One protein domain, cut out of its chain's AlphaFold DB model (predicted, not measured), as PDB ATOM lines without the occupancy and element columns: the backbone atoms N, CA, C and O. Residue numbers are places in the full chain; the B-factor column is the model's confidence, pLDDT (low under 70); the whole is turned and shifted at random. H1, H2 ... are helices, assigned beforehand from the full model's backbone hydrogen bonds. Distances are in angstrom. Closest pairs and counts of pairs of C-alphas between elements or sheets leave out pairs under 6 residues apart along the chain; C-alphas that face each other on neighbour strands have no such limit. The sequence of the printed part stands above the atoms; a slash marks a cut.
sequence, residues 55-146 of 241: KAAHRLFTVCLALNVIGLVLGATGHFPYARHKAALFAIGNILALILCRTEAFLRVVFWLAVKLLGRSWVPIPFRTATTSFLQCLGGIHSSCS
ATOM      1  N   LYS A  55      41.157  12.505 -30.130       69.88
ATOM      2  CA  LYS A  55      40.154  11.853 -29.282       69.88
ATOM      3  C   LYS A  55      40.376  12.087 -27.780       69.88
ATOM      4  O   LYS A  55      39.397  12.146 -27.041       69.88
ATOM      5  N   ALA A  56      41.616  12.212 -27.301       74.81
ATOM      6  CA  ALA A  56      41.894  12.352 -25.865       74.81
ATOM      7  C   ALA A  56      41.536  13.750 -25.319       74.81
ATOM      8  O   ALA A  56      40.870  13.853 -24.287       74.81
ATOM      9  N   ALA A  57      41.867  14.815 -26.055       79.44
ATOM     10  CA  ALA A  57      41.476  16.183 -25.705       79.44
ATOM     11  C   ALA A  57      39.949  16.361 -25.693       79.44
ATOM     12  O   ALA A  57      39.400  16.972 -24.775       79.44
ATOM     13  N   HIS A  58      39.246  15.748 -26.652       85.69
ATOM     14  CA  HIS A  58      37.782  15.789 -26.727       85.69
ATOM     15  C   HIS A  58      37.122  15.051 -25.549       85.69
ATOM     16  O   HIS A  58      36.097  15.492 -25.021       85.69
ATOM     17  N   ARG A  59      37.722  13.943 -25.093       87.12
ATOM     18  CA  ARG A  59      37.268  13.217 -23.897       87.12
ATOM     19  C   ARG A  59      37.422  14.064 -22.636       87.12
ATOM     20  O   ARG A  59      36.461  14.176 -21.881       87.12
ATOM     21  N   LEU A  60      38.582  14.692 -22.428       88.19
ATOM     22  CA  LEU A  60      38.806  15.566 -21.267       88.19
ATOM     23  C   LEU A  60      37.872  16.776 -21.270       88.19
ATOM     24  O   LEU A  60      37.301  17.096 -20.229       88.19
ATOM     25  N   PHE A  61      37.666  17.393 -22.437       90.94
ATOM     26  CA  PHE A  61      36.685  18.463 -22.605       90.94
ATOM     27  C   PHE A  61      35.294  18.012 -22.148       90.94
ATOM     28  O   PHE A  61      34.683  18.659 -21.300       90.94
ATOM     29  N   THR A  62      34.821  16.872 -22.659       91.62
ATOM     30  CA  THR A  62      33.475  16.358 -22.369       91.62
ATOM     31  C   THR A  62      33.305  16.030 -20.890       91.62
ATOM     32  O   THR A  62      32.312  16.426 -20.288       91.62
ATOM     33  N   VAL A  63      34.281  15.355 -20.277       92.88
ATOM     34  CA  VAL A  63      34.232  14.996 -18.851       92.88
ATOM     35  C   VAL A  63      34.234  16.247 -17.971       92.88
ATOM     36  O   VAL A  63      33.395  16.376 -17.083       92.88
ATOM     37  N   CYS A  64      35.140  17.194 -18.226       93.12
ATOM     38  CA  CYS A  64      35.238  18.421 -17.435       93.12
ATOM     39  C   CYS A  64      33.993  19.309 -17.591       93.12
ATOM     40  O   CYS A  64      33.499  19.866 -16.606       93.12
ATOM     41  N   LEU A  65      33.456  19.405 -18.810       94.31
ATOM     42  CA  LEU A  65      32.213  20.121 -19.078       94.31
ATOM     43  C   LEU A  65      31.028  19.446 -18.378       94.31
ATOM     44  O   LEU A  65      30.255  20.128 -17.714       94.31
ATOM     45  N   ALA A  66      30.909  18.118 -18.463       94.75
ATOM     46  CA  ALA A  66      29.833  17.371 -17.818       94.75
ATOM     47  C   ALA A  66      29.832  17.573 -16.297       94.75
ATOM     48  O   ALA A  66      28.785  17.869 -15.729       94.75
ATOM     49  N   LEU A  67      30.994  17.498 -15.639       93.06
ATOM     50  CA  LEU A  67      31.106  17.747 -14.197       93.06
ATOM     51  C   LEU A  67      30.648  19.163 -13.814       93.06
ATOM     52  O   LEU A  67      29.903  19.334 -12.848       93.06
ATOM     53  N   ASN A  68      31.042  20.174 -14.594       95.19
ATOM     54  CA  ASN A  68      30.605  21.553 -14.376       95.19
ATOM     55  C   ASN A  68      29.098  21.730 -14.589       95.19
ATOM     56  O   ASN A  68      28.440  22.377 -13.776       95.19
ATOM     57  N   VAL A  69      28.546  21.139 -15.652       94.06
ATOM     58  CA  VAL A  69      27.110  21.191 -15.957       94.06
ATOM     59  C   VAL A  69      26.300  20.480 -14.877       94.06
ATOM     60  O   VAL A  69      25.297  21.027 -14.432       94.06
ATOM     61  N   ILE A  70      26.741  19.316 -14.396       93.88
ATOM     62  CA  ILE A  70      26.098  18.614 -13.277       93.88
ATOM     63  C   ILE A  70      26.080  19.516 -12.039       93.88
ATOM     64  O   ILE A  70      25.022  19.710 -11.445       93.88
ATOM     65  N   GLY A  71      27.215  20.127 -11.682       91.94
ATOM     66  CA  GLY A  71      27.281  21.070 -10.561       91.94
ATOM     67  C   GLY A  71      26.330  22.259 -10.728       91.94
ATOM     68  O   GLY A  71      25.639  22.637  -9.780       91.94
ATOM     69  N   LEU A  72      26.245  22.809 -11.942       91.81
ATOM     70  CA  LEU A  72      25.358  23.921 -12.277       91.81
ATOM     71  C   LEU A  72      23.884  23.522 -12.157       91.81
ATOM     72  O   LEU A  72      23.102  24.243 -11.540       91.81
ATOM     73  N   VAL A  73      23.507  22.358 -12.690       92.75
ATOM     74  CA  VAL A  73      22.140  21.821 -12.621       92.75
ATOM     75  C   VAL A  73      21.748  21.515 -11.176       92.75
ATOM     76  O   VAL A  73      20.654  21.885 -10.750       92.75
ATOM     77  N   LEU A  74      22.635  20.909 -10.384       92.06
ATOM     78  CA  LEU A  74      22.395  20.654  -8.959       92.06
ATOM     79  C   LEU A  74      22.245  21.956  -8.155       92.06
ATOM     80  O   LEU A  74      21.393  22.046  -7.270       92.06
ATOM     81  N   GLY A  75      23.028  22.989  -8.480       89.50
ATOM     82  CA  GLY A  75      22.874  24.323  -7.892       89.50
ATOM     83  C   GLY A  75      21.549  24.986  -8.282       89.50
ATOM     84  O   GLY A  75      20.837  25.519  -7.426       89.50
ATOM     85  N   ALA A  76      21.174  24.899  -9.560       88.44
ATOM     86  CA  ALA A  76      19.943  25.474 -10.098       88.44
ATOM     87  C   ALA A  76      18.679  24.814  -9.526       88.44
ATOM     88  O   ALA A  76      17.743  25.522  -9.148       88.44
ATOM     89  N   THR A  77      18.681  23.486  -9.405       90.38
ATOM     90  CA  THR A  77      17.579  22.684  -8.838       90.38
ATOM     91  C   THR A  77      17.470  22.784  -7.315       90.38
ATOM     92  O   THR A  77      16.487  22.329  -6.743       90.38
ATOM     93  N   GLY A  78      18.442  23.407  -6.641       84.69
ATOM     94  CA  GLY A  78      18.423  23.607  -5.190       84.69
ATOM     95  C   GLY A  78      18.952  22.424  -4.375       84.69
ATOM     96  O   GLY A  78      19.060  22.542  -3.158       84.69
ATOM     97  N   HIS A  79      19.361  21.328  -5.022       88.81
ATOM     98  CA  HIS A  79      20.018  20.202  -4.352       88.81
ATOM     99  C   HIS A  79      21.422  20.552  -3.836       88.81
ATOM    100  O   HIS A  79      21.903  19.915  -2.901       88.81
ATOM    101  N   PHE A  80      22.075  21.572  -4.410       87.38
ATOM    102  CA  PHE A  80      23.386  22.044  -3.968       87.38
ATOM    103  C   PHE A  80      23.370  23.537  -3.576       87.38
ATOM    104  O   PHE A  80      23.780  24.402  -4.360       87.38
ATOM    105  N   PRO A  81      22.917  23.875  -2.350       83.50
ATOM    106  CA  PRO A  81      22.759  25.265  -1.909       83.50
ATOM    107  C   PRO A  81      24.085  26.033  -1.848       83.50
ATOM    108  O   PRO A  81      24.110  27.242  -2.077       83.50
ATOM    109  N   TYR A  82      25.202  25.336  -1.617       84.75
ATOM    110  CA  TYR A  82      26.531  25.943  -1.645       84.75
ATOM    111  C   TYR A  82      26.888  26.482  -3.038       84.75
ATOM    112  O   TYR A  82      27.293  27.637  -3.160       84.75
ATOM    113  N   ALA A  83      26.669  25.696  -4.102       82.44
ATOM    114  CA  ALA A  83      26.871  26.165  -5.475       82.44
ATOM    115  C   ALA A  83      25.967  27.334  -5.841       82.44
ATOM    116  O   ALA A  83      26.403  28.251  -6.534       82.44
ATOM    117  N   ARG A  84      24.729  27.333  -5.347       83.94
ATOM    118  CA  ARG A  84      23.800  28.441  -5.556       83.94
ATOM    119  C   ARG A  84      24.299  29.732  -4.904       83.94
ATOM    120  O   ARG A  84      24.370  30.756  -5.571       83.94
ATOM    121  N   HIS A  85      24.686  29.689  -3.629       84.50
ATOM    122  CA  HIS A  85      25.157  30.879  -2.911       84.50
ATOM    123  C   HIS A  85      26.523  31.365  -3.424       84.50
ATOM    124  O   HIS A  85      26.834  32.555  -3.379       84.50
ATOM    125  N   LYS A  86      27.380  30.453  -3.884       86.19
ATOM    126  CA  LYS A  86      28.759  30.756  -4.289       86.19
ATOM    127  C   LYS A  86      28.987  30.592  -5.794       86.19
ATOM    128  O   LYS A  86      30.116  30.349  -6.209       86.19
ATOM    129  N   ALA A  87      27.959  30.783  -6.622       88.62
ATOM    130  CA  ALA A  87      28.033  30.610  -8.079       88.62
ATOM    131  C   ALA A  87      29.184  31.404  -8.732       88.62
ATOM    132  O   ALA A  87      29.909  30.875  -9.573       88.62
ATOM    133  N   ALA A  88      29.417  32.644  -8.285       87.06
ATOM    134  CA  ALA A  88      30.533  33.466  -8.757       87.06
ATOM    135  C   ALA A  88      31.914  32.859  -8.427       87.06
ATOM    136  O   ALA A  88      32.837  32.981  -9.226       87.06
ATOM    137  N   LEU A  89      32.061  32.150  -7.299       87.44
ATOM    138  CA  LEU A  89      33.310  31.452  -6.968       87.44
ATOM    139  C   LEU A  89      33.563  30.268  -7.903       87.44
ATOM    140  O   LEU A  89      34.704  30.052  -8.298       87.44
ATOM    141  N   PHE A  90      32.522  29.530  -8.302       91.38
ATOM    142  CA  PHE A  90      32.663  28.456  -9.294       91.38
ATOM    143  C   PHE A  90      33.072  29.002 -10.667       91.38
ATOM    144  O   PHE A  90      33.922  28.412 -11.336       91.38
ATOM    145  N   ALA A  91      32.542  30.161 -11.068       91.50
ATOM    146  CA  ALA A  91      33.011  30.869 -12.257       91.50
ATOM    147  C   ALA A  91      34.493  31.265 -12.149       91.50
ATOM    148  O   ALA A  91      35.283  30.918 -13.025       91.50
ATOM    149  N   ILE A  92      34.888  31.937 -11.062       89.44
ATOM    150  CA  ILE A  92      36.279  32.359 -10.829       89.44
ATOM    151  C   ILE A  92      37.222  31.150 -10.788       89.44
ATOM    152  O   ILE A  92      38.294  31.200 -11.381       89.44
ATOM    153  N   GLY A  93      36.816  30.043 -10.163       90.88
ATOM    154  CA  GLY A  93      37.584  28.797 -10.140       90.88
ATOM    155  C   GLY A  93      37.818  28.219 -11.538       90.88
ATOM    156  O   GLY A  93      38.940  27.828 -11.857       90.88
ATOM    157  N   ASN A  94      36.800  28.238 -12.406       93.94
ATOM    158  CA  ASN A  94      36.956  27.847 -13.810       93.94
ATOM    159  C   ASN A  94      37.881  28.813 -14.575       93.94
ATOM    160  O   ASN A  94      38.717  28.359 -15.351       93.94
ATOM    161  N   ILE A  95      37.795  30.129 -14.339       91.06
ATOM    162  CA  ILE A  95      38.723  31.114 -14.936       91.06
ATOM    163  C   ILE A  95      40.160  30.849 -14.476       91.06
ATOM    164  O   ILE A  95      41.079  30.841 -15.291       91.06
ATOM    165  N   LEU A  96      40.366  30.585 -13.187       91.19
ATOM    166  CA  LEU A  96      41.681  30.270 -12.641       91.19
ATOM    167  C   LEU A  96      42.252  29.006 -13.289       91.19
ATOM    168  O   LEU A  96      43.380  29.026 -13.773       91.19
ATOM    169  N   ALA A  97      41.468  27.929 -13.363       91.62
ATOM    170  CA  ALA A  97      41.883  26.695 -14.024       91.62
ATOM    171  C   ALA A  97      42.214  26.920 -15.512       91.62
ATOM    172  O   ALA A  97      43.240  26.431 -15.990       91.62
ATOM    173  N   LEU A  98      41.416  27.727 -16.220       91.75
ATOM    174  CA  LEU A  98      41.683  28.172 -17.592       91.75
ATOM    175  C   LEU A  98      43.048  28.870 -17.729       91.75
ATOM    176  O   LEU A  98      43.772  28.566 -18.681       91.75
ATOM    177  N   ILE A  99      43.391  29.786 -16.816       90.75
ATOM    178  CA  ILE A  99      44.667  30.527 -16.825       90.75
ATOM    179  C   ILE A  99      45.833  29.593 -16.486       90.75
ATOM    180  O   ILE A  99      46.858  29.604 -17.176       90.75
ATOM    181  N   LEU A 100      45.684  28.754 -15.458       90.12
ATOM    182  CA  LEU A 100      46.729  27.829 -15.018       90.12
ATOM    183  C   LEU A 100      47.123  26.863 -16.139       90.12
ATOM    184  O   LEU A 100      48.313  26.684 -16.393       90.12
ATOM    185  N   CYS A 101      46.149  26.336 -16.888       88.56
ATOM    186  CA  CYS A 101      46.407  25.432 -18.016       88.56
ATOM    187  C   CYS A 101      47.223  26.068 -19.155       88.56
ATOM    188  O   CYS A 101      47.783  25.337 -19.968       88.56
ATOM    189  N   ARG A 102      47.300  27.403 -19.234       88.06
ATOM    190  CA  ARG A 102      48.098  28.130 -20.241       88.06
ATOM    191  C   ARG A 102      49.373  28.754 -19.684       88.06
ATOM    192  O   ARG A 102      50.143  29.330 -20.447       88.06
ATOM    193  N   THR A 103      49.603  28.661 -18.377       90.56
ATOM    194  CA  THR A 103      50.746  29.306 -17.732       90.56
ATOM    195  C   THR A 103      51.945  28.372 -17.730       90.56
ATOM    196  O   THR A 103      51.946  27.351 -17.044       90.56
ATOM    197  N   GLU A 104      53.008  28.751 -18.435       90.25
ATOM    198  CA  GLU A 104      54.208  27.919 -18.561       90.25
ATOM    199  C   GLU A 104      54.841  27.586 -17.201       90.25
ATOM    200  O   GLU A 104      55.198  26.439 -16.952       90.25
ATOM    201  N   ALA A 105      54.914  28.555 -16.282       90.25
ATOM    202  CA  ALA A 105      55.445  28.329 -14.936       90.25
ATOM    203  C   ALA A 105      54.666  27.241 -14.176       90.25
ATOM    204  O   ALA A 105      55.267  26.350 -13.577       90.25
ATOM    205  N   PHE A 106      53.333  27.267 -14.250       89.38
ATOM    206  CA  PHE A 106      52.489  26.246 -13.635       89.38
ATOM    207  C   PHE A 106      52.726  24.877 -14.279       89.38
ATOM    208  O   PHE A 106      52.944  23.896 -13.570       89.38
ATOM    209  N   LEU A 107      52.768  24.816 -15.611       87.69
ATOM    210  CA  LEU A 107      53.035  23.572 -16.333       87.69
ATOM    211  C   LEU A 107      54.416  22.997 -16.010       87.69
ATOM    212  O   LEU A 107      54.527  21.791 -15.801       87.69
ATOM    213  N   ARG A 108      55.453  23.834 -15.877       89.50
ATOM    214  CA  ARG A 108      56.795  23.407 -15.446       89.50
ATOM    215  C   ARG A 108      56.773  22.817 -14.037       89.50
ATOM    216  O   ARG A 108      57.392  21.783 -13.814       89.50
ATOM    217  N   VAL A 109      56.048  23.433 -13.101       89.62
ATOM    218  CA  VAL A 109      55.906  22.914 -11.727       89.62
ATOM    219  C   VAL A 109      55.161  21.580 -11.719       89.62
ATOM    220  O   VAL A 109      55.615  20.637 -11.073       89.62
ATOM    221  N   VAL A 110      54.054  21.470 -12.457       88.00
ATOM    222  CA  VAL A 110      53.293  20.218 -12.581       88.00
ATOM    223  C   VAL A 110      54.149  19.130 -13.221       88.00
ATOM    224  O   VAL A 110      54.160  18.004 -12.731       88.00
ATOM    225  N   PHE A 111      54.907  19.457 -14.268       86.62
ATOM    226  CA  PHE A 111      55.818  18.522 -14.919       86.62
ATOM    227  C   PHE A 111      56.942  18.080 -13.977       86.62
ATOM    228  O   PHE A 111      57.201  16.886 -13.847       86.62
ATOM    229  N   TRP A 112      57.564  19.012 -13.253       87.94
ATOM    230  CA  TRP A 112      58.577  18.696 -12.246       87.94
ATOM    231  C   TRP A 112      58.020  17.787 -11.146       87.94
ATOM    232  O   TRP A 112      58.651  16.793 -10.781       87.94
ATOM    233  N   LEU A 113      56.816  18.082 -10.650       87.31
ATOM    234  CA  LEU A 113      56.138  17.265  -9.648       87.31
ATOM    235  C   LEU A 113      55.813  15.876 -10.200       87.31
ATOM    236  O   LEU A 113      56.086  14.881  -9.531       87.31
ATOM    237  N   ALA A 114      55.295  15.797 -11.426       86.56
ATOM    238  CA  ALA A 114      55.026  14.544 -12.118       86.56
ATOM    239  C   ALA A 114      56.306  13.715 -12.260       86.56
ATOM    240  O   ALA A 114      56.329  12.556 -11.865       86.56
ATOM    241  N   VAL A 115      57.415  14.291 -12.719       84.88
ATOM    242  CA  VAL A 115      58.691  13.566 -12.827       84.88
ATOM    243  C   VAL A 115      59.204  13.132 -11.452       84.88
ATOM    244  O   VAL A 115      59.649  11.997 -11.295       84.88
ATOM    245  N   LYS A 116      59.096  13.972 -10.418       86.44
ATOM    246  CA  LYS A 116      59.554  13.627  -9.063       86.44
ATOM    247  C   LYS A 116      58.726  12.506  -8.432       86.44
ATOM    248  O   LYS A 116      59.287  11.626  -7.771       86.44
ATOM    249  N   LEU A 117      57.408  12.531  -8.618       83.06
ATOM    250  CA  LEU A 117      56.486  11.548  -8.053       83.06
ATOM    251  C   LEU A 117      56.519  10.239  -8.853       83.06
ATOM    252  O   LEU A 117      56.589   9.159  -8.271       83.06
ATOM    253  N   LEU A 118      56.557  10.334 -10.183       81.00
ATOM    254  CA  LEU A 118      56.451   9.201 -11.106       81.00
ATOM    255  C   LEU A 118      57.790   8.605 -11.513       81.00
ATOM    256  O   LEU A 118      57.837   7.458 -11.951       81.00
ATOM    257  N   GLY A 119      58.885   9.334 -11.309       72.88
ATOM    258  CA  GLY A 119      60.253   8.843 -11.453       72.88
ATOM    259  C   GLY A 119      60.660   7.846 -10.366       72.88
ATOM    260  O   GLY A 119      61.757   7.298 -10.423       72.88
ATOM    261  N   ARG A 120      59.792   7.559  -9.382       79.56
ATOM    262  CA  ARG A 120      60.033   6.468  -8.431       79.56
ATOM    263  C   ARG A 120      60.024   5.124  -9.166       79.56
ATOM    264  O   ARG A 120      59.136   4.876  -9.979       79.56
ATOM    265  N   SER A 121      60.967   4.241  -8.833       71.19
ATOM    266  CA  SER A 121      61.121   2.925  -9.485       71.19
ATOM    267  C   SER A 121      59.890   2.013  -9.348       71.19
ATOM    268  O   SER A 121      59.672   1.131 -10.166       71.19
ATOM    269  N   TRP A 122      59.044   2.258  -8.343       79.38
ATOM    270  CA  TRP A 122      57.826   1.483  -8.084       79.38
ATOM    271  C   TRP A 122      56.598   1.930  -8.902       79.38
ATOM    272  O   TRP A 122      55.559   1.277  -8.876       79.38
ATOM    273  N   VAL A 123      56.675   3.048  -9.629       80.88
ATOM    274  CA  VAL A 123      55.504   3.596 -10.328       80.88
ATOM    275  C   VAL A 123      55.275   2.848 -11.649       80.88
ATOM    276  O   VAL A 123      56.178   2.817 -12.489       80.88
ATOM    277  N   PRO A 124      54.068   2.303 -11.887       81.88
ATOM    278  CA  PRO A 124      53.767   1.562 -13.102       81.88
ATOM    279  C   PRO A 124      53.811   2.464 -14.346       81.88
ATOM    280  O   PRO A 124      53.283   3.579 -14.361       81.88
ATOM    281  N   ILE A 125      54.399   1.939 -15.425       80.44
ATOM    282  CA  ILE A 125      54.517   2.580 -16.747       80.44
ATOM    283  C   ILE A 125      53.202   3.216 -17.256       80.44
ATOM    284  O   ILE A 125      53.271   4.365 -17.697       80.44
ATOM    285  N   PRO A 126      52.006   2.588 -17.159       79.88
ATOM    286  CA  PRO A 126      50.765   3.212 -17.633       79.88
ATOM    287  C   PRO A 126      50.457   4.556 -16.966       79.88
ATOM    288  O   PRO A 126      49.910   5.441 -17.618       79.88
ATOM    289  N   PHE A 127      50.840   4.754 -15.702       79.50
ATOM    290  CA  PHE A 127      50.609   6.022 -15.009       79.50
ATOM    291  C   PHE A 127      51.503   7.139 -15.571       79.50
ATOM    292  O   PHE A 127      51.060   8.280 -15.736       79.50
ATOM    293  N   ARG A 128      52.751   6.807 -15.923       81.06
ATOM    294  CA  ARG A 128      53.676   7.743 -16.581       81.06
ATOM    295  C   ARG A 128      53.112   8.182 -17.930       81.06
ATOM    296  O   ARG A 128      52.997   9.377 -18.184       81.06
ATOM    297  N   THR A 129      52.669   7.226 -18.744       79.88
ATOM    298  CA  THR A 129      52.067   7.498 -20.058       79.88
ATOM    299  C   THR A 129      50.760   8.287 -19.946       79.88
ATOM    300  O   THR A 129      50.556   9.234 -20.703       79.88
ATOM    301  N   ALA A 130      49.899   7.961 -18.976       81.62
ATOM    302  CA  ALA A 130      48.661   8.696 -18.724       81.62
ATOM    303  C   ALA A 130      48.927  10.159 -18.341       81.62
ATOM    304  O   ALA A 130      48.238  11.054 -18.822       81.62
ATOM    305  N   THR A 131      49.954  10.416 -17.527       82.44
ATOM    306  CA  THR A 131      50.314  11.778 -17.106       82.44
ATOM    307  C   THR A 131      50.821  12.618 -18.275       82.44
ATOM    308  O   THR A 131      50.362  13.743 -18.466       82.44
ATOM    309  N   THR A 132      51.708  12.070 -19.108       81.75
ATOM    310  CA  THR A 132      52.180  12.764 -20.317       81.75
ATOM    311  C   THR A 132      51.031  13.025 -21.293       81.75
ATOM    312  O   THR A 132      50.895  14.132 -21.809       81.75
ATOM    313  N   SER A 133      50.145  12.044 -21.485       80.06
ATOM    314  CA  SER A 133      48.941  12.188 -22.309       80.06
ATOM    315  C   SER A 133      48.005  13.285 -21.791       80.06
ATOM    316  O   SER A 133      47.499  14.088 -22.576       80.06
ATOM    317  N   PHE A 134      47.803  13.359 -20.473       82.88
ATOM    318  CA  PHE A 134      47.002  14.400 -19.836       82.88
ATOM    319  C   PHE A 134      47.586  15.795 -20.088       82.88
ATOM    320  O   PHE A 134      46.852  16.699 -20.485       82.88
ATOM    321  N   LEU A 135      48.904  15.950 -19.928       84.19
ATOM    322  CA  LEU A 135      49.609  17.213 -20.169       84.19
ATOM    323  C   LEU A 135      49.506  17.678 -21.630       84.19
ATOM    324  O   LEU A 135      49.340  18.866 -21.885       84.19
ATOM    325  N   GLN A 136      49.532  16.751 -22.588       83.81
ATOM    326  CA  GLN A 136      49.333  17.067 -24.008       83.81
ATOM    327  C   GLN A 136      47.885  17.480 -24.326       83.81
ATOM    328  O   GLN A 136      47.638  18.232 -25.265       83.81
ATOM    329  N   CYS A 137      46.914  17.026 -23.530       85.88
ATOM    330  CA  CYS A 137      45.486  17.254 -23.762       85.88
ATOM    331  C   CYS A 137      44.890  18.410 -22.937       85.88
ATOM    332  O   CYS A 137      43.665  18.556 -22.884       85.88
ATOM    333  N   LEU A 138      45.721  19.261 -22.323       87.81
ATOM    334  CA  LEU A 138      45.274  20.393 -21.495       87.81
ATOM    335  C   LEU A 138      44.397  21.403 -22.246       87.81
ATOM    336  O   LEU A 138      43.568  22.073 -21.628       87.81
ATOM    337  N   GLY A 139      44.508  21.459 -23.577       85.38
ATOM    338  CA  GLY A 139      43.609  22.249 -24.421       85.38
ATOM    339  C   GLY A 139      42.129  21.896 -24.220       85.38
ATOM    340  O   GLY A 139      41.282  22.787 -24.238       85.38
ATOM    341  N   GLY A 140      41.811  20.627 -23.931       87.94
ATOM    342  CA  GLY A 140      40.444  20.198 -23.617       87.94
ATOM    343  C   GLY A 140      39.903  20.828 -22.329       87.94
ATOM    344  O   GLY A 140      38.754  21.261 -22.301       87.94
ATOM    345  N   ILE A 141      40.745  20.941 -21.294       91.38
ATOM    346  CA  ILE A 141      40.392  21.555 -20.002       91.38
ATOM    347  C   ILE A 141      40.253  23.069 -20.141       91.38
ATOM    348  O   ILE A 141      39.325  23.659 -19.593       91.38
ATOM    349  N   HIS A 142      41.155  23.703 -20.894       92.00
ATOM    350  CA  HIS A 142      41.087  25.136 -21.161       92.00
ATOM    351  C   HIS A 142      39.745  25.508 -21.805       92.00
ATOM    352  O   HIS A 142      39.033  26.375 -21.299       92.00
ATOM    353  N   SER A 143      39.353  24.796 -22.864       91.62
ATOM    354  CA  SER A 143      38.093  25.049 -23.565       91.62
ATOM    355  C   SER A 143      36.861  24.750 -22.706       91.62
ATOM    356  O   SER A 143      35.912  25.536 -22.711       91.62
ATOM    357  N   SER A 144      36.854  23.659 -21.929       93.19
ATOM    358  CA  SER A 144      35.714  23.337 -21.058       93.19
ATOM    359  C   SER A 144      35.572  24.331 -19.905       93.19
ATOM    360  O   SER A 144      34.445  24.718 -19.587       93.19
ATOM    361  N   CYS A 145      36.680  24.799 -19.317       94.12
ATOM    362  CA  CYS A 145      36.675  25.860 -18.306       94.12
ATOM    363  C   CYS A 145      36.191  27.198 -18.869       94.12
ATOM    364  O   CYS A 145      35.421  27.874 -18.189       94.12
ATOM    365  N   SER A 146      36.573  27.571 -20.097       92.19
ATOM    366  CA  SER A 146      36.059  28.781 -20.764       92.19
ATOM    367  C   SER A 146      34.534  28.778 -20.831       92.19
ATOM    368  O   SER A 146      33.879  29.702 -20.347       92.19
TER     369      SER A 146
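Overview. This is residues 55 to 146 of the 241 residues of the protein "uncharacterized protein LOC104613140" of Nelumbo nucifera (UniProt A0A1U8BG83). The model is an elongated, angled shape in two parts: the long helix H1 and H3 run near each other with the short H6 between them, and a loose hairpin of H4 and H5 turns off at one end at a wide angle. The short H2 joins H1 to H3 at the opposite end. The printed part has 92 residues with six named helices, H1 to H6 in that order, and no named strand; the class is all helix. The whole is loose, with a radius of gyration of the C-alphas of 15.8 A and spans of 47 by 25 by 24 A.

Along the chain. H1, residues 55 to 76, is the longest helix, 31.0 A from C-alpha 55 at (40.154, 11.853, -29.282) to C-alpha 76. H2 is residues 81 to 85. H3, residues 87 to 100, is 20.1 A long, and H4, residues 104 to 118, 20.3 A. H5, residues 125 to 136, is 17.0 A long. H6, residues 138 to 146, ends at C-alpha 146 at (36.059, 28.781, -20.764).

Arrangement. H1, with residues 57 to 65 alone, touches H6 at a shallow tilt of 27 degrees, the same way; their closest C-alphas, Phe 61 and Gly 140, are 4.3 A apart. H3, with residues 94 to 99 alone, touches H6 at a shallow tilt of 28 degrees, opposite ways, closest at the C-alphas of Leu 98 and His 142, 4.7 A. H1, with residues 71 to 76 alone, touches H2, closest at the C-alphas of Gly 75 and Arg 84, 4.8 A. H3 and H4 are close but not clearly touching, about perpendicular at 81 degrees, with the C-alphas of Leu 100 and Phe 106 closest at 6.1 A. The hairpin H4 and H5 only just touches, with 3 pairs of C-alphas within 8 A, closest at Leu 118 and Arg 128, 6.3 A. H4 and H6 are apart. In H1 to H6 every O i to N i+4 pair is within hydrogen-bond range.

Size, cuts and confidence. The two C-alphas farthest apart, those of Thr 77 and Ser 121, are 47.8 A apart. The printed part has no cut and no long link. Residues 120 to 126, of which 125 and 126 belong to H5, stand free. Mean pLDDT of the printed part is 87.1, and residue 55 is under 70.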